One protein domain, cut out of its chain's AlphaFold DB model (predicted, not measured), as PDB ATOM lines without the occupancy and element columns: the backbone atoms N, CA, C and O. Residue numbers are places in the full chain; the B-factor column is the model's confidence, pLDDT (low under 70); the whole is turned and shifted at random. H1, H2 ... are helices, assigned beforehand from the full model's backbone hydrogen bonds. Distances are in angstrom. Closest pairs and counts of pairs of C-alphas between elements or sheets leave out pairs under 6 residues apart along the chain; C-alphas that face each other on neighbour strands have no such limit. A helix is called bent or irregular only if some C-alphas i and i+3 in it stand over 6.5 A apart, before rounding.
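This is residues 2 to 18, 30 to 110 and 131 to 178 of the 439 residues of an uncharacterized protein of Globisporangium ultimum (strain ATCC 200006 / CBS 805.95 / DAOM BR144) (UniProt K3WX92). A long helical arm, H7a, runs past H6 and H5, which pack on it; at its end H7 bends, and its second arm, H7b, packs on H4. H1 packs on H5, and H2 packs on H5 and H4. The 146 printed residues have seven named helices, H1 to H7 in order, and no named strand: all helix, mostly crossed. The whole is compact, with a radius of gyration of the C-alphas of 16.3 A, spanning 46 by 45 by 32 A.

Find C-alpha 2 at (85.383, -18.054, 5.060), where H1, residues 2 to 12, begins. Next come H2, residues 39 to 46; H3, residues 59 to 69, only just irregular, with C-alphas 62 and 65 6.9 A apart; H4, residues 71 to 79; H5, residues 82 to 91; and H6, residues 93 to 109, 24.6 A long. H7, residues 131 to 177, was assigned as one helix by its hydrogen bonds but is bent: C-alphas 161 and 164 are 9.1 A apart. Arm H7a, residues 131 to 161, is 38.9 A long; arm H7b, residues 164 to 177, ends at (66.991, -17.185, -7.461). Both are irregular: C-alphas 133 and 136 are 6.7 A apart, C-alphas 165 and 168 7.1 A.

From H1 look to H5, the hub; they touch, closest at the C-alphas of Ala 11 and Gly 86, 4.2 A. The hairpin H2 and H3 only just touch, with 3 pairs of C-alphas within 8 A. H7a touches H6 at a steep tilt of 53 degrees, closest at the C-alphas of Cys 146 and Cys 98, 5.1 A. H7b touches H4, closest at the C-alphas of Cys 166 and Cys 76, 4.4 A. Every O i to N i+4 pair is within hydrogen-bond range in H1, H2, H4, H5 and H6; in H3 5 of 7 are, in H7a 21 of 27, in H7b 8 of 10.

The farthest C-alphas, of Cys 30 and Ser 133, are 47.7 A apart. Residues 19 to 29 and 111 to 130 are not printed; the C-alpha gaps are 24.8 A and 18.9 A. H2 to H3 is a long link. The pLDDT is under 70 in 42 residues, among them 2 to 18 and 47 to 58.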
ATOM      1  N   GLY A   2      84.105 -17.634   5.685       28.53
ATOM      2  CA  GLY A   2      85.383 -18.054   5.060       28.53
ATOM      3  C   GLY A   2      85.786 -17.298   3.780       28.53
ATOM      4  O   GLY A   2      86.688 -16.490   3.840       28.53
ATOM      5  N   VAL A   3      85.082 -17.449   2.653       31.33
ATOM      6  CA  VAL A   3      85.452 -16.787   1.375       31.33
ATOM      7  C   VAL A   3      85.252 -15.262   1.384       31.33
ATOM      8  O   VAL A   3      85.976 -14.545   0.707       31.33
ATOM      9  N   PHE A   4      84.283 -14.743   2.142       35.84
ATOM     10  CA  PHE A   4      83.956 -13.309   2.158       35.84
ATOM     11  C   PHE A   4      84.868 -12.519   3.103       35.84
ATOM     12  O   PHE A   4      85.392 -11.486   2.713       35.84
ATOM     13  N   THR A   5      85.124 -13.051   4.300       39.69
ATOM     14  CA  THR A   5      86.222 -12.649   5.183       39.69
ATOM     15  C   THR A   5      87.531 -12.773   4.425       39.69
ATOM     16  O   THR A   5      88.253 -11.805   4.366       39.69
ATOM     17  N   LEU A   6      87.796 -13.866   3.711       38.88
ATOM     18  CA  LEU A   6      89.016 -14.033   2.914       38.88
ATOM     19  C   LEU A   6      89.134 -13.018   1.762       38.88
ATOM     20  O   LEU A   6      90.220 -12.503   1.539       38.88
ATOM     21  N   LEU A   7      88.039 -12.644   1.086       36.69
ATOM     22  CA  LEU A   7      88.002 -11.537   0.113       36.69
ATOM     23  C   LEU A   7      88.236 -10.168   0.778       36.69
ATOM     24  O   LEU A   7      88.909  -9.314   0.207       36.69
ATOM     25  N   VAL A   8      87.707  -9.967   1.986       37.53
ATOM     26  CA  VAL A   8      87.861  -8.751   2.797       37.53
ATOM     27  C   VAL A   8      89.283  -8.630   3.361       37.53
ATOM     28  O   VAL A   8      89.912  -7.593   3.195       37.53
ATOM     29  N   THR A   9      89.846  -9.690   3.934       37.28
ATOM     30  CA  THR A   9      91.226  -9.793   4.420       37.28
ATOM     31  C   THR A   9      92.219  -9.674   3.261       37.28
ATOM     32  O   THR A   9      93.209  -8.951   3.380       37.28
ATOM     33  N   ALA A  10      91.918 -10.286   2.107       34.22
ATOM     34  CA  ALA A  10      92.675 -10.105   0.869       34.22
ATOM     35  C   ALA A  10      92.580  -8.689   0.306       34.22
ATOM     36  O   ALA A  10      93.516  -8.248  -0.340       34.22
ATOM     37  N   ALA A  11      91.499  -7.948   0.538       32.66
ATOM     38  CA  ALA A  11      91.452  -6.531   0.192       32.66
ATOM     39  C   ALA A  11      92.269  -5.689   1.190       32.66
ATOM     40  O   ALA A  11      93.030  -4.822   0.773       32.66
ATOM     41  N   CYS A  12      92.164  -5.974   2.493       32.84
ATOM     42  CA  CYS A  12      92.783  -5.199   3.573       32.84
ATOM     43  C   CYS A  12      94.317  -5.287   3.636       32.84
ATOM     44  O   CYS A  12      94.957  -4.307   4.011       32.84
ATOM     45  N   ALA A  13      94.934  -6.414   3.266       32.25
ATOM     46  CA  ALA A  13      96.393  -6.555   3.349       32.25
ATOM     47  C   ALA A  13      97.168  -5.829   2.233       32.25
ATOM     48  O   ALA A  13      98.379  -5.645   2.344       32.25
ATOM     49  N   PHE A  14      96.498  -5.387   1.164       36.50
ATOM     50  CA  PHE A  14      97.133  -4.731   0.012       36.50
ATOM     51  C   PHE A  14      97.132  -3.203   0.138       36.50
ATOM     52  O   PHE A  14      96.968  -2.462  -0.834       36.50
ATOM     53  N   GLY A  15      97.370  -2.717   1.357       30.61
ATOM     54  CA  GLY A  15      97.778  -1.340   1.588       30.61
ATOM     55  C   GLY A  15      99.173  -1.104   1.007       30.61
ATOM     56  O   GLY A  15     100.167  -1.490   1.611       30.61
ATOM     57  N   ALA A  16      99.221  -0.422  -0.141       31.33
ATOM     58  CA  ALA A  16     100.409   0.105  -0.826       31.33
ATOM     59  C   ALA A  16     101.205  -0.866  -1.723       31.33
ATOM     60  O   ALA A  16     102.373  -1.154  -1.479       31.33
ATOM     61  N   THR A  17     100.640  -1.223  -2.881       30.88
ATOM     62  CA  THR A  17     101.454  -1.368  -4.104       30.88
ATOM     63  C   THR A  17     100.817  -0.582  -5.251       30.88
ATOM     64  O   THR A  17      99.600  -0.463  -5.355       30.88
ATOM     65  N   THR A  18     101.655   0.086  -6.042       31.72
ATOM     66  CA  THR A  18     101.273   1.095  -7.040       31.72
ATOM     67  C   THR A  18     100.448   0.513  -8.187       31.72
ATOM     68  O   THR A  18     100.840  -0.479  -8.798       31.72
ATOM     69  N   CYS A  30      88.912 -16.450 -19.960       93.31
ATOM     70  CA  CYS A  30      88.341 -16.650 -18.635       93.31
ATOM     71  C   CYS A  30      89.210 -17.614 -17.831       93.31
ATOM     72  O   CYS A  30      89.519 -18.704 -18.310       93.31
ATOM     73  N   THR A  31      89.562 -17.204 -16.622       94.75
ATOM     74  CA  THR A  31      90.230 -18.020 -15.613       94.75
ATOM     75  C   THR A  31      89.222 -18.459 -14.561       94.75
ATOM     76  O   THR A  31      88.233 -17.782 -14.283       94.75
ATOM     77  N   THR A  32      89.476 -19.615 -13.982       94.00
ATOM     78  CA  THR A  32      88.745 -20.223 -12.875       94.00
ATOM     79  C   THR A  32      89.512 -20.021 -11.572       94.00
ATOM     80  O   THR A  32      90.655 -19.571 -11.571       94.00
ATOM     81  N   LEU A  33      88.900 -20.342 -10.438       86.44
ATOM     82  CA  LEU A  33      89.569 -20.320  -9.139       86.44
ATOM     83  C   LEU A  33      90.706 -21.347  -9.031       86.44
ATOM     84  O   LEU A  33      91.626 -21.139  -8.246       86.44
ATOM     85  N   ALA A  34      90.660 -22.422  -9.821       87.38
ATOM     86  CA  ALA A  34      91.723 -23.421  -9.889       87.38
ATOM     87  C   ALA A  34      92.951 -22.942 -10.690       87.38
ATOM     88  O   ALA A  34      94.027 -23.539 -10.606       87.38
ATOM     89  N   ASP A  35      92.821 -21.865 -11.471       91.69
ATOM     90  CA  ASP A  35      93.925 -21.340 -12.263       91.69
ATOM     91  C   ASP A  35      94.890 -20.522 -11.391       91.69
ATOM     92  O   ASP A  35      94.537 -19.492 -10.819       91.69
ATOM     93  N   LYS A  36      96.164 -20.929 -11.341       89.31
ATOM     94  CA  LYS A  36      97.198 -20.277 -10.506       89.31
ATOM     95  C   LYS A  36      97.481 -18.821 -10.873       89.31
ATOM     96  O   LYS A  36      98.036 -18.072 -10.074       89.31
ATOM     97  N   ASN A  37      97.142 -18.426 -12.096       88.44
ATOM     98  CA  ASN A  37      97.248 -17.052 -12.579       88.44
ATOM     99  C   ASN A  37      95.956 -16.241 -12.375       88.44
ATOM    100  O   ASN A  37      95.917 -15.079 -12.781       88.44
ATOM    101  N   ALA A  38      94.913 -16.810 -11.760       88.75
ATOM    102  CA  ALA A  38      93.731 -16.053 -11.375       88.75
ATOM    103  C   ALA A  38      94.118 -14.946 -10.370       88.75
ATOM    104  O   ALA A  38      94.924 -15.192  -9.460       88.75
ATOM    105  N   PRO A  39      93.546 -13.731 -10.472       86.00
ATOM    106  CA  PRO A  39      93.865 -12.642  -9.551       86.00
ATOM    107  C   PRO A  39      93.578 -12.990  -8.089       86.00
ATOM    108  O   PRO A  39      94.378 -12.647  -7.223       86.00
ATOM    109  N   LEU A  40      92.489 -13.723  -7.807       82.19
ATOM    110  CA  LEU A  40      92.199 -14.179  -6.445       82.19
ATOM    111  C   LEU A  40      93.249 -15.178  -5.951       82.19
ATOM    112  O   LEU A  40      93.753 -15.015  -4.846       82.19
ATOM    113  N   TYR A  41      93.624 -16.165  -6.770       84.25
ATOM    114  CA  TYR A  41      94.675 -17.119  -6.411       84.25
ATOM    115  C   TYR A  41      95.974 -16.385  -6.053       84.25
ATOM    116  O   TYR A  41      96.581 -16.644  -5.013       84.25
ATOM    117  N   THR A  42      96.360 -15.413  -6.885       81.88
ATOM    118  CA  THR A  42      97.553 -14.576  -6.684       81.88
ATOM    119  C   THR A  42      97.452 -13.760  -5.396       81.88
ATOM    120  O   THR A  42      98.400 -13.720  -4.617       81.88
ATOM    121  N   ALA A  43      96.297 -13.143  -5.129       76.94
ATOM    122  CA  ALA A  43      96.079 -12.382  -3.905       76.94
ATOM    123  C   ALA A  43      96.232 -13.272  -2.661       76.94
ATOM    124  O   ALA A  43      96.965 -12.921  -1.744       76.94
ATOM    125  N   LEU A  44      95.612 -14.454  -2.658       73.75
ATOM    126  CA  LEU A  44      95.666 -15.393  -1.534       73.75
ATOM    127  C   LEU A  44      97.059 -15.971  -1.298       73.75
ATOM    128  O   LEU A  44      97.481 -16.122  -0.154       73.75
ATOM    129  N   SER A  45      97.793 -16.257  -2.370       75.00
ATOM    130  CA  SER A  45      99.172 -16.730  -2.255       75.00
ATOM    131  C   SER A  45     100.120 -15.629  -1.761       75.00
ATOM    132  O   SER A  45     101.026 -15.915  -0.981       75.00
ATOM    133  N   LEU A  46      99.878 -14.359  -2.113       70.25
ATOM    134  CA  LEU A  46     100.634 -13.205  -1.603       70.25
ATOM    135  C   LEU A  46     100.353 -12.872  -0.133       70.25
ATOM    136  O   LEU A  46     101.251 -12.386   0.551       70.25
ATOM    137  N   LEU A  47      99.153 -13.170   0.376       65.69
ATOM    138  CA  LEU A  47      98.832 -13.040   1.807       65.69
ATOM    139  C   LEU A  47      99.652 -13.978   2.699       65.69
ATOM    140  O   LEU A  47      99.503 -13.937   3.917       65.69
ATOM    141  N   ASN A  48     100.509 -14.823   2.111       56.62
ATOM    142  CA  ASN A  48     101.369 -15.760   2.822       56.62
ATOM    143  C   ASN A  48     100.571 -16.649   3.793       56.62
ATOM    144  O   ASN A  48     101.094 -17.101   4.810       56.62
ATOM    145  N   MET A  49      99.303 -16.935   3.458       50.28
ATOM    146  CA  MET A  49      98.541 -18.013   4.097       50.28
ATOM    147  C   MET A  49      99.208 -19.371   3.838       50.28
ATOM    148  O   MET A  49      99.025 -20.318   4.599       50.28
ATOM    149  N   GLY A  50     100.038 -19.452   2.797       45.34
ATOM    150  CA  GLY A  50     101.060 -20.469   2.667       45.34
ATOM    151  C   GLY A  50     102.439 -19.864   2.870       45.34
ATOM    152  O   GLY A  50     102.946 -19.210   1.967       45.34
ATOM    153  N   GLY A  51     103.047 -20.089   4.038       46.88
ATOM    154  CA  GLY A  51     104.469 -19.817   4.235       46.88
ATOM    155  C   GLY A  51     105.295 -20.410   3.091       46.88
ATOM    156  O   GLY A  51     104.927 -21.436   2.526       46.88
ATOM    157  N   SER A  52     106.413 -19.776   2.750       46.34
ATOM    158  CA  SER A  52     107.298 -20.101   1.620       46.34
ATOM    159  C   SER A  52     108.040 -21.458   1.706       46.34
ATOM    160  O   SER A  52     109.169 -21.571   1.234       46.34
ATOM    161  N   GLY A  53     107.436 -22.485   2.310       52.00
ATOM    162  CA  GLY A  53     107.888 -23.880   2.317       52.00
ATOM    163  C   GLY A  53     106.769 -24.844   1.896       52.00
ATOM    164  O   GLY A  53     105.616 -24.435   1.779       52.00
ATOM    165  N   ASP A  54     107.099 -26.129   1.719       50.91
ATOM    166  CA  ASP A  54     106.199 -27.225   1.283       50.91
ATOM    167  C   ASP A  54     104.944 -27.452   2.165       50.91
ATOM    168  O   ASP A  54     104.143 -28.341   1.896       50.91
ATOM    169  N   ASN A  55     104.750 -26.641   3.208       47.28
ATOM    170  CA  ASN A  55     103.682 -26.745   4.200       47.28
ATOM    171  C   ASN A  55     102.705 -25.552   4.168       47.28
ATOM    172  O   ASN A  55     101.917 -25.383   5.100       47.28
ATOM    173  N   GLY A  56     102.804 -24.658   3.181       50.00
ATOM    174  CA  GLY A  56     101.842 -23.571   3.027       50.00
ATOM    175  C   GLY A  56     100.450 -24.089   2.646       50.00
ATOM    176  O   GLY A  56     100.352 -25.074   1.918       50.00
ATOM    177  N   MET A  57      99.375 -23.433   3.107       54.25
ATOM    178  CA  MET A  57      98.007 -23.736   2.668       54.25
ATOM    179  C   MET A  57      97.969 -23.754   1.137       54.25
ATOM    180  O   MET A  57      98.177 -22.721   0.492       54.25
ATOM    181  N   ALA A  58      97.741 -24.927   0.544       66.56
ATOM    182  CA  ALA A  58      97.614 -25.037  -0.897       66.56
ATOM    183  C   ALA A  58      96.316 -24.324  -1.283       66.56
ATOM    184  O   ALA A  58      95.228 -24.865  -1.108       66.56
ATOM    185  N   VAL A  59      96.427 -23.093  -1.786       72.19
ATOM    186  CA  VAL A  59      95.293 -22.314  -2.314       72.19
ATOM    187  C   VAL A  59      94.491 -23.160  -3.315       72.19
ATOM    188  O   VAL A  59      93.264 -23.103  -3.319       72.19
ATOM    189  N   ASP A  60      95.187 -24.026  -4.065       75.38
ATOM    190  CA  ASP A  60      94.623 -25.079  -4.919       75.38
ATOM    191  C   ASP A  60      93.575 -25.938  -4.179       75.38
ATOM    192  O   ASP A  60      92.461 -26.121  -4.661       75.38
ATOM    193  N   SER A  61      93.912 -26.423  -2.982       67.88
ATOM    194  CA  SER A  61      93.046 -27.250  -2.140       67.88
ATOM    195  C   SER A  61      91.798 -26.474  -1.719       67.88
ATOM    196  O   SER A  61      90.684 -26.906  -1.974       67.88
ATOM    197  N   MET A  62      91.959 -25.269  -1.169       68.00
ATOM    198  CA  MET A  62      90.826 -24.481  -0.669       68.00
ATOM    199  C   MET A  62      89.813 -24.114  -1.768       68.00
ATOM    200  O   MET A  62      88.612 -24.018  -1.507       68.00
ATOM    201  N   LEU A  63      90.291 -23.881  -2.992       79.56
ATOM    202  CA  LEU A  63      89.459 -23.427  -4.103       79.56
ATOM    203  C   LEU A  63      88.872 -24.574  -4.938       79.56
ATOM    204  O   LEU A  63      87.804 -24.390  -5.526       79.56
ATOM    205  N   ALA A  64      89.502 -25.752  -4.959       77.81
ATOM    206  CA  ALA A  64      89.064 -26.886  -5.775       77.81
ATOM    207  C   ALA A  64      87.615 -27.347  -5.502       77.81
ATOM    208  O   ALA A  64      86.880 -27.549  -6.470       77.81
ATOM    209  N   PRO A  65      87.128 -27.453  -4.246       68.25
ATOM    210  CA  PRO A  65      85.735 -27.819  -3.991       68.25
ATOM    211  C   PRO A  65      84.738 -26.798  -4.552       68.25
ATOM    212  O   PRO A  65      83.681 -27.173  -5.059       68.25
ATOM    213  N   VAL A  66      85.072 -25.505  -4.490       72.75
ATOM    214  CA  VAL A  66      84.224 -24.431  -5.028       72.75
ATOM    215  C   VAL A  66      84.228 -24.462  -6.553       72.75
ATOM    216  O   VAL A  66      83.172 -24.313  -7.165       72.75
ATOM    217  N   ASP A  67      85.394 -24.696  -7.156       83.69
ATOM    218  CA  ASP A  67      85.545 -24.856  -8.600       83.69
ATOM    219  C   ASP A  67      84.714 -26.022  -9.143       83.69
ATOM    220  O   ASP A  67      83.935 -25.848 -10.081       83.69
ATOM    221  N   ALA A  68      84.793 -27.177  -8.484       81.50
ATOM    222  CA  ALA A  68      84.050 -28.368  -8.870       81.50
ATOM    223  C   ALA A  68      82.534 -28.216  -8.658       81.50
ATOM    224  O   ALA A  68      81.747 -28.583  -9.532       81.50
ATOM    225  N   ALA A  69      82.108 -27.679  -7.510       71.94
ATOM    226  CA  ALA A  69      80.688 -27.574  -7.173       71.94
ATOM    227  C   ALA A  69      79.977 -26.450  -7.943       71.94
ATOM    228  O   ALA A  69      78.794 -26.568  -8.268       71.94
ATOM    229  N   LEU A  70      80.676 -25.344  -8.216       80.94
ATOM    230  CA  LEU A  70      80.113 -24.128  -8.804       80.94
ATOM    231  C   LEU A  70      81.039 -23.585  -9.911       80.94
ATOM    232  O   LEU A  70      81.542 -22.463  -9.799       80.94
ATOM    233  N   PRO A  71      81.233 -24.323 -11.021       89.00
ATOM    234  CA  PRO A  71      82.184 -23.943 -12.072       89.00
ATOM    235  C   PRO A  71      81.858 -22.584 -12.707       89.00
ATOM    236  O   PRO A  71      82.751 -21.827 -13.084       89.00
ATOM    237  N   TRP A  72      80.573 -22.223 -12.771       89.00
ATOM    238  CA  TRP A  72      80.111 -20.914 -13.242       89.00
ATOM    239  C   TRP A  72      80.534 -19.765 -12.312       89.00
ATOM    240  O   TRP A  72      80.922 -18.699 -12.789       89.00
ATOM    241  N   LEU A  73      80.501 -19.977 -10.991       87.00
ATOM    242  CA  LEU A  73      80.939 -18.993  -9.998       87.00
ATOM    243  C   LEU A  73      82.455 -18.874 -10.038       87.00
ATOM    244  O   LEU A  73      82.996 -17.770 -10.081       87.00
ATOM    245  N   SER A  74      83.126 -20.022 -10.063       89.44
ATOM    246  CA  SER A  74      84.576 -20.107 -10.108       89.44
ATOM    247  C   SER A  74      85.159 -19.361 -11.305       89.44
ATOM    248  O   SER A  74      86.069 -18.551 -11.147       89.44
ATOM    249  N   LYS A  75      84.575 -19.544 -12.492       93.88
ATOM    250  CA  LYS A  75      84.951 -18.814 -13.706       93.88
ATOM    251  C   LYS A  75      84.772 -17.299 -13.570       93.88
ATOM    252  O   LYS A  75      85.634 -16.539 -14.006       93.88
ATOM    253  N   CYS A  76      83.684 -16.834 -12.956       91.25
ATOM    254  CA  CYS A  76      83.478 -15.401 -12.756       91.25
ATOM    255  C   CYS A  76      84.489 -14.813 -11.763       91.25
ATOM    256  O   CYS A  76      85.196 -13.858 -12.087       91.25
ATOM    257  N   VAL A  77      84.597 -15.405 -10.568       89.44
ATOM    258  CA  VAL A  77      85.481 -14.912  -9.501       89.44
ATOM    259  C   VAL A  77      86.947 -15.027  -9.915       89.44
ATOM    260  O   VAL A  77      87.712 -14.083  -9.728       89.44
ATOM    261  N   GLY A  78      87.330 -16.145 -10.533       89.88
ATOM    262  CA  GLY A  78      88.675 -16.382 -11.048       89.88
ATOM    263  C   GLY A  78      89.075 -15.414 -12.158       89.88
ATOM    264  O   GLY A  78      90.259 -15.117 -12.295       89.88
ATOM    265  N   SER A  79      88.116 -14.878 -12.918       93.44
ATOM    266  CA  SER A  79      88.353 -13.872 -13.967       93.44
ATOM    267  C   SER A  79      88.259 -12.426 -13.465       93.44
ATOM    268  O   SER A  79      88.668 -11.501 -14.178       93.44
ATOM    269  N   GLY A  80      87.714 -12.214 -12.269       89.19
ATOM    270  CA  GLY A  80      87.544 -10.905 -11.653       89.19
ATOM    271  C   GLY A  80      88.847 -10.334 -11.096       89.19
ATOM    272  O   GLY A  80      89.649 -11.037 -10.488       89.19
ATOM    273  N   ASP A  81      89.055  -9.029 -11.268       87.31
ATOM    274  CA  ASP A  81      90.183  -8.308 -10.665       87.31
ATOM    275  C   ASP A  81      89.881  -7.941  -9.203       87.31
ATOM    276  O   ASP A  81      89.547  -6.801  -8.872       87.31
ATOM    277  N   ILE A  82      89.961  -8.942  -8.323       80.31
ATOM    278  CA  ILE A  82      89.711  -8.785  -6.882       80.31
ATOM    279  C   ILE A  82      90.639  -7.742  -6.251       80.31
ATOM    280  O   ILE A  82      90.215  -7.019  -5.352       80.31
ATOM    281  N   LEU A  83      91.876  -7.613  -6.738       77.88
ATOM    282  CA  LEU A  83      92.829  -6.629  -6.228       77.88
ATOM    283  C   LEU A  83      92.389  -5.203  -6.563       77.88
ATOM    284  O   LEU A  83      92.364  -4.349  -5.678       77.88
ATOM    285  N   ALA A  84      91.993  -4.931  -7.810       79.81
ATOM    286  CA  ALA A  84      91.471  -3.620  -8.193       79.81
ATOM    287  C   ALA A  84      90.179  -3.275  -7.443       79.81
ATOM    288  O   ALA A  84      89.993  -2.131  -7.018       79.81
ATOM    289  N   ILE A  85      89.307  -4.263  -7.238       80.94
ATOM    290  CA  ILE A  85      88.079  -4.097  -6.459       80.94
ATOM    291  C   ILE A  85      88.418  -3.784  -5.000       80.94
ATOM    292  O   ILE A  85      87.889  -2.818  -4.457       80.94
ATOM    293  N   GLY A  86      89.347  -4.524  -4.391       71.88
ATOM    294  CA  GLY A  86      89.828  -4.289  -3.031       71.88
ATOM    295  C   GLY A  86      90.471  -2.912  -2.858       71.88
ATOM    296  O   GLY A  86      90.151  -2.194  -1.917       71.88
ATOM    297  N   MET A  87      91.300  -2.476  -3.808       74.62
ATOM    298  CA  MET A  87      91.894  -1.132  -3.796       74.62
ATOM    299  C   MET A  87      90.844  -0.027  -3.946       74.62
ATOM    300  O   MET A  87      90.905   0.990  -3.251       74.62
ATOM    301  N   THR A  88      89.862  -0.226  -4.827       75.12
ATOM    302  CA  THR A  88      88.732   0.702  -4.986       75.12
ATOM    303  C   THR A  88      87.912   0.758  -3.702       75.12
ATOM    304  O   THR A  88      87.520   1.836  -3.263       75.12
ATOM    305  N   ALA A  89      87.726  -0.392  -3.055       72.69
ATOM    306  CA  ALA A  89      87.019  -0.501  -1.797       72.69
ATOM    307  C   ALA A  89      87.739   0.212  -0.649       72.69
ATOM    308  O   ALA A  89      87.124   0.983   0.079       72.69
ATOM    309  N   LEU A  90      89.053   0.038  -0.521       73.38
ATOM    310  CA  LEU A  90      89.856   0.753   0.471       73.38
ATOM    311  C   LEU A  90      89.918   2.264   0.217       73.38
ATOM    312  O   LEU A  90      90.084   3.038   1.158       73.38
ATOM    313  N   SER A  91      89.784   2.686  -1.040       78.19
ATOM    314  CA  SER A  91      89.768   4.103  -1.416       78.19
ATOM    315  C   SER A  91      88.411   4.770  -1.169       78.19
ATOM    316  O   SER A  91      88.339   5.997  -1.099       78.19
ATOM    317  N   ASP A  92      87.333   3.993  -1.025       79.94
ATOM    318  CA  ASP A  92      86.014   4.500  -0.660       79.94
ATOM    319  C   ASP A  92      85.943   4.714   0.865       79.94
ATOM    320  O   ASP A  92      86.058   3.750   1.624       79.94
ATOM    321  N   PRO A  93      85.718   5.946   1.360       81.00
ATOM    322  CA  PRO A  93      85.723   6.220   2.798       81.00
ATOM    323  C   PRO A  93      84.689   5.412   3.594       81.00
ATOM    324  O   PRO A  93      84.922   5.091   4.759       81.00
ATOM    325  N   SER A  94      83.547   5.082   2.982       76.19
ATOM    326  CA  SER A  94      82.483   4.314   3.640       76.19
ATOM    327  C   SER A  94      82.888   2.851   3.770       76.19
ATOM    328  O   SER A  94      82.696   2.241   4.821       76.19
ATOM    329  N   LEU A  95      83.497   2.309   2.716       73.38
ATOM    330  CA  LEU A  95      83.908   0.915   2.657       73.38
ATOM    331  C   LEU A  95      85.199   0.670   3.450       73.38
ATOM    332  O   LEU A  95      85.266  -0.284   4.210       73.38
ATOM    333  N   SER A  96      86.160   1.594   3.421       75.69
ATOM    334  CA  SER A  96      87.325   1.600   4.316       75.69
ATOM    335  C   SER A  96      86.919   1.603   5.794       75.69
ATOM    336  O   SER A  96      87.393   0.783   6.579       75.69
ATOM    337  N   LYS A  97      85.978   2.474   6.188       76.38
ATOM    338  CA  LYS A  97      85.454   2.509   7.564       76.38
ATOM    339  C   LYS A  97      84.778   1.189   7.951       76.38
ATOM    340  O   LYS A  97      84.956   0.714   9.068       76.38
ATOM    341  N   CYS A  98      84.022   0.612   7.024       73.19
ATOM    342  CA  CYS A  98      83.372  -0.688   7.159       73.19
ATOM    343  C   CYS A  98      84.391  -1.830   7.344       73.19
ATOM    344  O   CYS A  98      84.287  -2.591   8.302       73.19
ATOM    345  N   LEU A  99      85.425  -1.900   6.508       70.00
ATOM    346  CA  LEU A  99      86.484  -2.911   6.589       70.00
ATOM    347  C   LEU A  99      87.286  -2.804   7.896       70.00
ATOM    348  O   LEU A  99      87.529  -3.811   8.558       70.00
ATOM    349  N   ASN A 100      87.623  -1.583   8.322       70.56
ATOM    350  CA  ASN A 100      88.308  -1.344   9.595       70.56
ATOM    351  C   ASN A 100      87.466  -1.781  10.801       70.56
ATOM    352  O   ASN A 100      88.012  -2.292  11.778       70.56
ATOM    353  N   LEU A 101      86.142  -1.610  10.740       68.44
ATOM    354  CA  LEU A 101      85.240  -2.097  11.783       68.44
ATOM    355  C   LEU A 101      85.256  -3.625  11.868       68.44
ATOM    356  O   LEU A 101      85.384  -4.163  12.963       68.44
ATOM    357  N   VAL A 102      85.131  -4.312  10.728       66.44
ATOM    358  CA  VAL A 102      85.171  -5.782  10.672       66.44
ATOM    359  C   VAL A 102      86.496  -6.295  11.233       66.44
ATOM    360  O   VAL A 102      86.494  -7.147  12.114       66.44
ATOM    361  N   SER A 103      87.615  -5.695  10.821       65.56
ATOM    362  CA  SER A 103      88.940  -6.039  11.348       65.56
ATOM    363  C   SER A 103      89.059  -5.783  12.856       65.56
ATOM    364  O   SER A 103      89.619  -6.602  13.583       65.56
ATOM    365  N   SER A 104      88.475  -4.689  13.359       65.19
ATOM    366  CA  SER A 104      88.460  -4.392  14.798       65.19
ATOM    367  C   SER A 104      87.670  -5.442  15.584       65.19
ATOM    368  O   SER A 104      88.116  -5.876  16.646       65.19
ATOM    369  N   LEU A 105      86.533  -5.899  15.048       62.41
ATOM    370  CA  LEU A 105      85.726  -6.962  15.650       62.41
ATOM    371  C   LEU A 105      86.471  -8.298  15.702       62.41
ATOM    372  O   LEU A 105      86.433  -8.964  16.733       62.41
ATOM    373  N   GLU A 106      87.185  -8.658  14.635       60.22
ATOM    374  CA  GLU A 106      88.004  -9.876  14.586       60.22
ATOM    375  C   GLU A 106      89.160  -9.822  15.592       60.22
ATOM    376  O   GLU A 106      89.326 -10.742  16.391       60.22
ATOM    377  N   SER A 107      89.907  -8.713  15.626       56.69
ATOM    378  CA  SER A 107      91.031  -8.535  16.561       56.69
ATOM    379  C   SER A 107      90.605  -8.584  18.033       56.69
ATOM    380  O   SER A 107      91.354  -9.025  18.902       56.69
ATOM    381  N   SER A 108      89.367  -8.175  18.315       52.41
ATOM    382  CA  SER A 108      88.794  -8.201  19.659       52.41
ATOM    383  C   SER A 108      88.303  -9.601  20.068       52.41
ATOM    384  O   SER A 108      88.060  -9.829  21.254       52.41
ATOM    385  N   ALA A 109      88.136 -10.527  19.115       48.16
ATOM    386  CA  ALA A 109      87.749 -11.919  19.357       48.16
ATOM    387  C   ALA A 109      88.960 -12.826  19.620       48.16
ATOM    388  O   ALA A 109      88.834 -13.824  20.319       48.16
ATOM    389  N   SER A 110      90.145 -12.458  19.126       46.75
ATOM    390  CA  SER A 110      91.372 -13.257  19.259       46.75
ATOM    391  C   SER A 110      92.088 -13.150  20.616       46.75
ATOM    392  O   SER A 110      93.164 -13.711  20.770       46.75
ATOM    393  N   PHE A 131      74.001  -8.455  24.185       75.88
ATOM    394  CA  PHE A 131      73.444  -8.679  22.861       75.88
ATOM    395  C   PHE A 131      72.457  -7.572  22.499       75.88
ATOM    396  O   PHE A 131      72.626  -6.901  21.483       75.88
ATOM    397  N   GLY A 132      71.493  -7.300  23.381       77.62
ATOM    398  CA  GLY A 132      70.502  -6.247  23.165       77.62
ATOM    399  C   GLY A 132      71.072  -4.827  23.199       77.62
ATOM    400  O   GLY A 132      70.656  -3.994  22.398       77.62
ATOM    401  N   SER A 133      72.010  -4.528  24.105       78.50
ATOM    402  CA  SER A 133      72.488  -3.150  24.326       78.50
ATOM    403  C   SER A 133      73.699  -2.741  23.486       78.50
ATOM    404  O   SER A 133      73.849  -1.553  23.206       78.50
ATOM    405  N   SER A 134      74.526  -3.696  23.049       76.56
ATOM    406  CA  SER A 134      75.770  -3.410  22.324       76.56
ATOM    407  C   SER A 134      75.798  -4.071  20.952       76.56
ATOM    408  O   SER A 134      75.924  -3.376  19.943       76.56
ATOM    409  N   LEU A 135      75.641  -5.401  20.887       78.62
ATOM    410  CA  LEU A 135      75.817  -6.134  19.629       78.62
ATOM    411  C   LEU A 135      74.738  -5.782  18.605       78.62
ATOM    412  O   LEU A 135      75.056  -5.491  17.459       78.62
ATOM    413  N   CYS A 136      73.468  -5.784  18.997       84.81
ATOM    414  CA  CYS A 136      72.364  -5.552  18.072       84.81
ATOM    415  C   CYS A 136      72.291  -4.117  17.538       84.81
ATOM    416  O   CYS A 136      72.088  -3.939  16.330       84.81
ATOM    417  N   PRO A 137      72.537  -3.078  18.355       86.19
ATOM    418  CA  PRO A 137      72.749  -1.730  17.847       86.19
ATOM    419  C   PRO A 137      73.946  -1.647  16.901       86.19
ATOM    420  O   PRO A 137      73.825  -1.038  15.842       86.19
ATOM    421  N   LEU A 138      75.075  -2.286  17.215       78.75
ATOM    422  CA  LEU A 138      76.243  -2.297  16.330       78.75
ATOM    423  C   LEU A 138      75.939  -2.982  14.991       78.75
ATOM    424  O   LEU A 138      76.244  -2.440  13.925       78.75
ATOM    425  N   LEU A 139      75.295  -4.150  15.048       78.94
ATOM    426  CA  LEU A 139      74.888  -4.921  13.884       78.94
ATOM    427  C   LEU A 139      73.971  -4.084  12.994       78.94
ATOM    428  O   LEU A 139      74.226  -3.947  11.803       78.94
ATOM    429  N   SER A 140      72.942  -3.474  13.581       85.69
ATOM    430  CA  SER A 140      71.936  -2.729  12.827       85.69
ATOM    431  C   SER A 140      72.405  -1.384  12.294       85.69
ATOM    432  O   SER A 140      72.144  -1.059  11.140       85.69
ATOM    433  N   SER A 141      73.106  -0.606  13.113       83.00
ATOM    434  CA  SER A 141      73.515   0.754  12.757       83.00
ATOM    435  C   SER A 141      74.798   0.808  11.942       83.00
ATOM    436  O   SER A 141      75.024   1.785  11.230       83.00
ATOM    437  N   THR A 142      75.656  -0.208  12.068       80.44
ATOM    438  CA  THR A 142      77.016  -0.137  11.536       80.44
ATOM    439  C   THR A 142      77.314  -1.286  10.584       80.44
ATOM    440  O   THR A 142      77.635  -1.028   9.426       80.44
ATOM    441  N   LEU A 143      77.174  -2.540  11.024       77.69
ATOM    442  CA  LEU A 143      77.570  -3.686  10.199       77.69
ATOM    443  C   LEU A 143      76.617  -3.920   9.017       77.69
ATOM    444  O   LEU A 143      77.078  -4.170   7.911       77.69
ATOM    445  N   MET A 144      75.306  -3.777   9.203       81.75
ATOM    446  CA  MET A 144      74.327  -3.949   8.124       81.75
ATOM    447  C   MET A 144      74.495  -2.923   6.992       81.75
ATOM    448  O   MET A 144      74.605  -3.350   5.845       81.75
ATOM    449  N   PRO A 145      74.595  -1.602   7.254       84.25
ATOM    450  CA  PRO A 145      74.911  -0.627   6.204       84.25
ATOM    451  C   PRO A 145      76.276  -0.859   5.543       84.25
ATOM    452  O   PRO A 145      76.450  -0.608   4.350       84.25
ATOM    453  N   CYS A 146      77.250  -1.343   6.315       80.12
ATOM    454  CA  CYS A 146      78.566  -1.740   5.821       80.12
ATOM    455  C   CYS A 146      78.455  -2.898   4.814       80.12
ATOM    456  O   CYS A 146      78.942  -2.777   3.692       80.12
ATOM    457  N   LEU A 147      77.728  -3.964   5.158       78.38
ATOM    458  CA  LEU A 147      77.469  -5.098   4.266       78.38
ATOM    459  C   LEU A 147      76.656  -4.688   3.035       78.38
ATOM    460  O   LEU A 147      77.006  -5.079   1.928       78.38
ATOM    461  N   ASP A 148      75.646  -3.834   3.198       83.06
ATOM    462  CA  ASP A 148      74.874  -3.270   2.085       83.06
ATOM    463  C   ASP A 148      75.769  -2.499   1.103       83.06
ATOM    464  O   ASP A 148      75.693  -2.689  -0.110       83.06
ATOM    465  N   THR A 149      76.710  -1.704   1.624       81.50
ATOM    466  CA  THR A 149      77.722  -1.012   0.811       81.50
ATOM    467  C   THR A 149      78.641  -2.003   0.097       81.50
ATOM    468  O   THR A 149      78.966  -1.803  -1.075       81.50
ATOM    469  N   ILE A 150      79.061  -3.081   0.770       77.25
ATOM    470  CA  ILE A 150      79.877  -4.124   0.139       77.25
ATOM    471  C   ILE A 150      79.093  -4.769  -1.009       77.25
ATOM    472  O   ILE A 150      79.627  -4.855  -2.114       77.25
ATOM    473  N   TYR A 151      77.843  -5.177  -0.787       79.88
ATOM    474  CA  TYR A 151      77.028  -5.851  -1.799       79.88
ATOM    475  C   TYR A 151      76.715  -4.945  -2.991       79.88
ATOM    476  O   TYR A 151      76.926  -5.353  -4.125       79.88
ATOM    477  N   THR A 152      76.315  -3.700  -2.752       83.25
ATOM    478  CA  THR A 152      75.942  -2.746  -3.815       83.25
ATOM    479  C   THR A 152      77.131  -2.265  -4.654       83.25
ATOM    480  O   THR A 152      76.948  -1.827  -5.788       83.25
ATOM    481  N   LYS A 153      78.365  -2.312  -4.127       82.19
ATOM    482  CA  LYS A 153      79.555  -1.788  -4.828       82.19
ATOM    483  C   LYS A 153      80.511  -2.868  -5.316       82.19
ATOM    484  O   LYS A 153      80.969  -2.823  -6.453       82.19
ATOM    485  N   THR A 154      80.830  -3.829  -4.458       80.94
ATOM    486  CA  THR A 154      81.908  -4.806  -4.691       80.94
ATOM    487  C   THR A 154      81.474  -5.870  -5.683       80.94
ATOM    488  O   THR A 154      82.227  -6.243  -6.577       80.94
ATOM    489  N   LEU A 155      80.239  -6.346  -5.548       81.31
ATOM    490  CA  LEU A 155      79.708  -7.409  -6.384       81.31
ATOM    491  C   LEU A 155      79.455  -6.940  -7.829       81.31
ATOM    492  O   LEU A 155      79.924  -7.623  -8.741       81.31
ATOM    493  N   PRO A 156      78.820  -5.781  -8.093       85.38
ATOM    494  CA  PRO A 156      78.765  -5.246  -9.451       85.38
ATOM    495  C   PRO A 156      80.155  -4.988 -10.031       85.38
ATOM    496  O   PRO A 156      80.398  -5.318 -11.188       85.38
ATOM    497  N   ALA A 157      81.100  -4.472  -9.235       86.19
ATOM    498  CA  ALA A 157      82.477  -4.278  -9.689       86.19
ATOM    499  C   ALA A 157      83.159  -5.605 -10.065       86.19
ATOM    500  O   ALA A 157      83.887  -5.654 -11.057       86.19
ATOM    501  N   LEU A 158      82.882  -6.687  -9.330       85.44
ATOM    502  CA  LEU A 158      83.326  -8.040  -9.665       85.44
ATOM    503  C   LEU A 158      82.766  -8.507 -11.003       85.44
ATOM    504  O   LEU A 158      83.532  -8.917 -11.873       85.44
ATOM    505  N   ILE A 159      81.452  -8.391 -11.181       87.38
ATOM    506  CA  ILE A 159      80.770  -8.782 -12.415       87.38
ATOM    507  C   ILE A 159      81.324  -7.991 -13.609       87.38
ATOM    508  O   ILE A 159      81.699  -8.576 -14.623       87.38
ATOM    509  N   ILE A 160      81.456  -6.670 -13.467       89.56
ATOM    510  CA  ILE A 160      81.989  -5.782 -14.509       89.56
ATOM    511  C   ILE A 160      83.445  -6.135 -14.840       89.56
ATOM    512  O   ILE A 160      83.823  -6.169 -16.010       89.56
ATOM    513  N   SER A 161      84.264  -6.417 -13.826       89.31
ATOM    514  CA  SER A 161      85.684  -6.750 -13.992       89.31
ATOM    515  C   SER A 161      85.917  -8.131 -14.622       89.31
ATOM    516  O   SER A 161      86.864  -8.322 -15.398       89.31
ATOM    517  N   GLY A 162      85.043  -9.094 -14.315       89.50
ATOM    518  CA  GLY A 162      85.027 -10.408 -14.953       89.50
ATOM    519  C   GLY A 162      84.468 -10.378 -16.381       89.50
ATOM    520  O   GLY A 162      84.834 -11.225 -17.197       89.50
ATOM    521  N   GLY A 163      83.640  -9.384 -16.719       91.44
ATOM    522  CA  GLY A 163      83.056  -9.223 -18.050       91.44
ATOM    523  C   GLY A 163      82.221 -10.439 -18.457       91.44
ATOM    524  O   GLY A 163      81.512 -11.016 -17.634       91.44
ATOM    525  N   SER A 164      82.359 -10.887 -19.709       92.88
ATOM    526  CA  SER A 164      81.610 -12.041 -20.238       92.88
ATOM    527  C   SER A 164      81.916 -13.370 -19.532       92.88
ATOM    528  O   SER A 164      81.197 -14.352 -19.690       92.88
ATOM    529  N   CYS A 165      82.983 -13.442 -18.727       94.31
ATOM    530  CA  CYS A 165      83.267 -14.620 -17.904       94.31
ATOM    531  C   CYS A 165      82.255 -14.804 -16.763       94.31
ATOM    532  O   CYS A 165      82.166 -15.896 -16.204       94.31
ATOM    533  N   CYS A 166      81.483 -13.761 -16.446       92.81
ATOM    534  CA  CYS A 166      80.440 -13.763 -15.427       92.81
ATOM    535  C   CYS A 166      79.024 -13.948 -15.990       92.81
ATOM    536  O   CYS A 166      78.072 -13.924 -15.209       92.81
ATOM    537  N   ASP A 167      78.860 -14.143 -17.300       92.94
ATOM    538  CA  ASP A 167      77.536 -14.301 -17.922       92.94
ATOM    539  C   ASP A 167      76.852 -15.587 -17.439       92.94
ATOM    540  O   ASP A 167      75.699 -15.553 -17.014       92.94
ATOM    541  N   ASP A 168      77.591 -16.703 -17.399       90.12
ATOM    542  CA  ASP A 168      77.087 -17.988 -16.890       90.12
ATOM    543  C   ASP A 168      76.673 -17.880 -15.414       90.12
ATOM    544  O   ASP A 168      75.663 -18.452 -15.003       90.12
ATOM    545  N   MET A 169      77.440 -17.124 -14.617       88.62
ATOM    546  CA  MET A 169      77.126 -16.864 -13.212       88.62
ATOM    547  C   MET A 169      75.828 -16.071 -13.084       88.62
ATOM    548  O   MET A 169      74.950 -16.473 -12.329       88.62
ATOM    549  N   GLN A 170      75.689 -14.973 -13.827       86.88
ATOM    550  CA  GLN A 170      74.478 -14.151 -13.811       86.88
ATOM    551  C   GLN A 170      73.251 -14.949 -14.249       86.88
ATOM    552  O   GLN A 170      72.252 -14.943 -13.537       86.88
ATOM    553  N   ALA A 171      73.350 -15.703 -15.349       87.25
ATOM    554  CA  ALA A 171      72.255 -16.523 -15.856       87.25
ATOM    555  C   ALA A 171      71.844 -17.619 -14.862       87.25
ATOM    556  O   ALA A 171      70.657 -17.804 -14.601       87.25
ATOM    557  N   LYS A 172      72.816 -18.326 -14.263       83.75
ATOM    558  CA  LYS A 172      72.525 -19.350 -13.250       83.75
ATOM    559  C   LYS A 172      71.932 -18.742 -11.989       83.75
ATOM    560  O   LYS A 172      70.993 -19.307 -11.441       83.75
ATOM    561  N   MET A 173      72.433 -17.596 -11.538       77.75
ATOM    562  CA  MET A 173      71.826 -16.889 -10.414       77.75
ATOM    563  C   MET A 173      70.385 -16.487 -10.749       77.75
ATOM    564  O   MET A 173      69.482 -16.835 -10.007       77.75
ATOM    565  N   GLU A 174      70.101 -15.870 -11.888       82.19
ATOM    566  CA  GLU A 174      68.714 -15.536 -12.240       82.19
ATOM    567  C   GLU A 174      67.805 -16.783 -12.290       82.19
ATOM    568  O   GLU A 174      66.716 -16.775 -11.713       82.19
ATOM    569  N   GLU A 175      68.288 -17.886 -12.876       82.75
ATOM    570  CA  GLU A 175      67.585 -19.177 -12.945       82.75
ATOM    571  C   GLU A 175      67.264 -19.758 -11.558       82.75
ATOM    572  O   GLU A 175      66.140 -20.200 -11.318       82.75
ATOM    573  N   PHE A 176      68.231 -19.766 -10.635       70.69
ATOM    574  CA  PHE A 176      68.055 -20.358  -9.304       70.69
ATOM    575  C   PHE A 176      67.274 -19.460  -8.344       70.69
ATOM    576  O   PHE A 176      66.544 -19.950  -7.483       70.69
ATOM    577  N   LEU A 177      67.467 -18.149  -8.448       70.06
ATOM    578  CA  LEU A 177      66.991 -17.185  -7.461       70.06
ATOM    579  C   LEU A 177      65.636 -16.595  -7.829       70.06
ATOM    580  O   LEU A 177      64.901 -16.158  -6.943       70.06
ATOM    581  N   GLY A 178      65.333 -16.504  -9.128       76.94
ATOM    582  CA  GLY A 178      64.217 -15.710  -9.640       76.94
ATOM    583  C   GLY A 178      64.295 -14.222  -9.263       76.94
ATOM    584  O   GLY A 178      63.288 -13.527  -9.335       76.94
TER     585      GLY A 178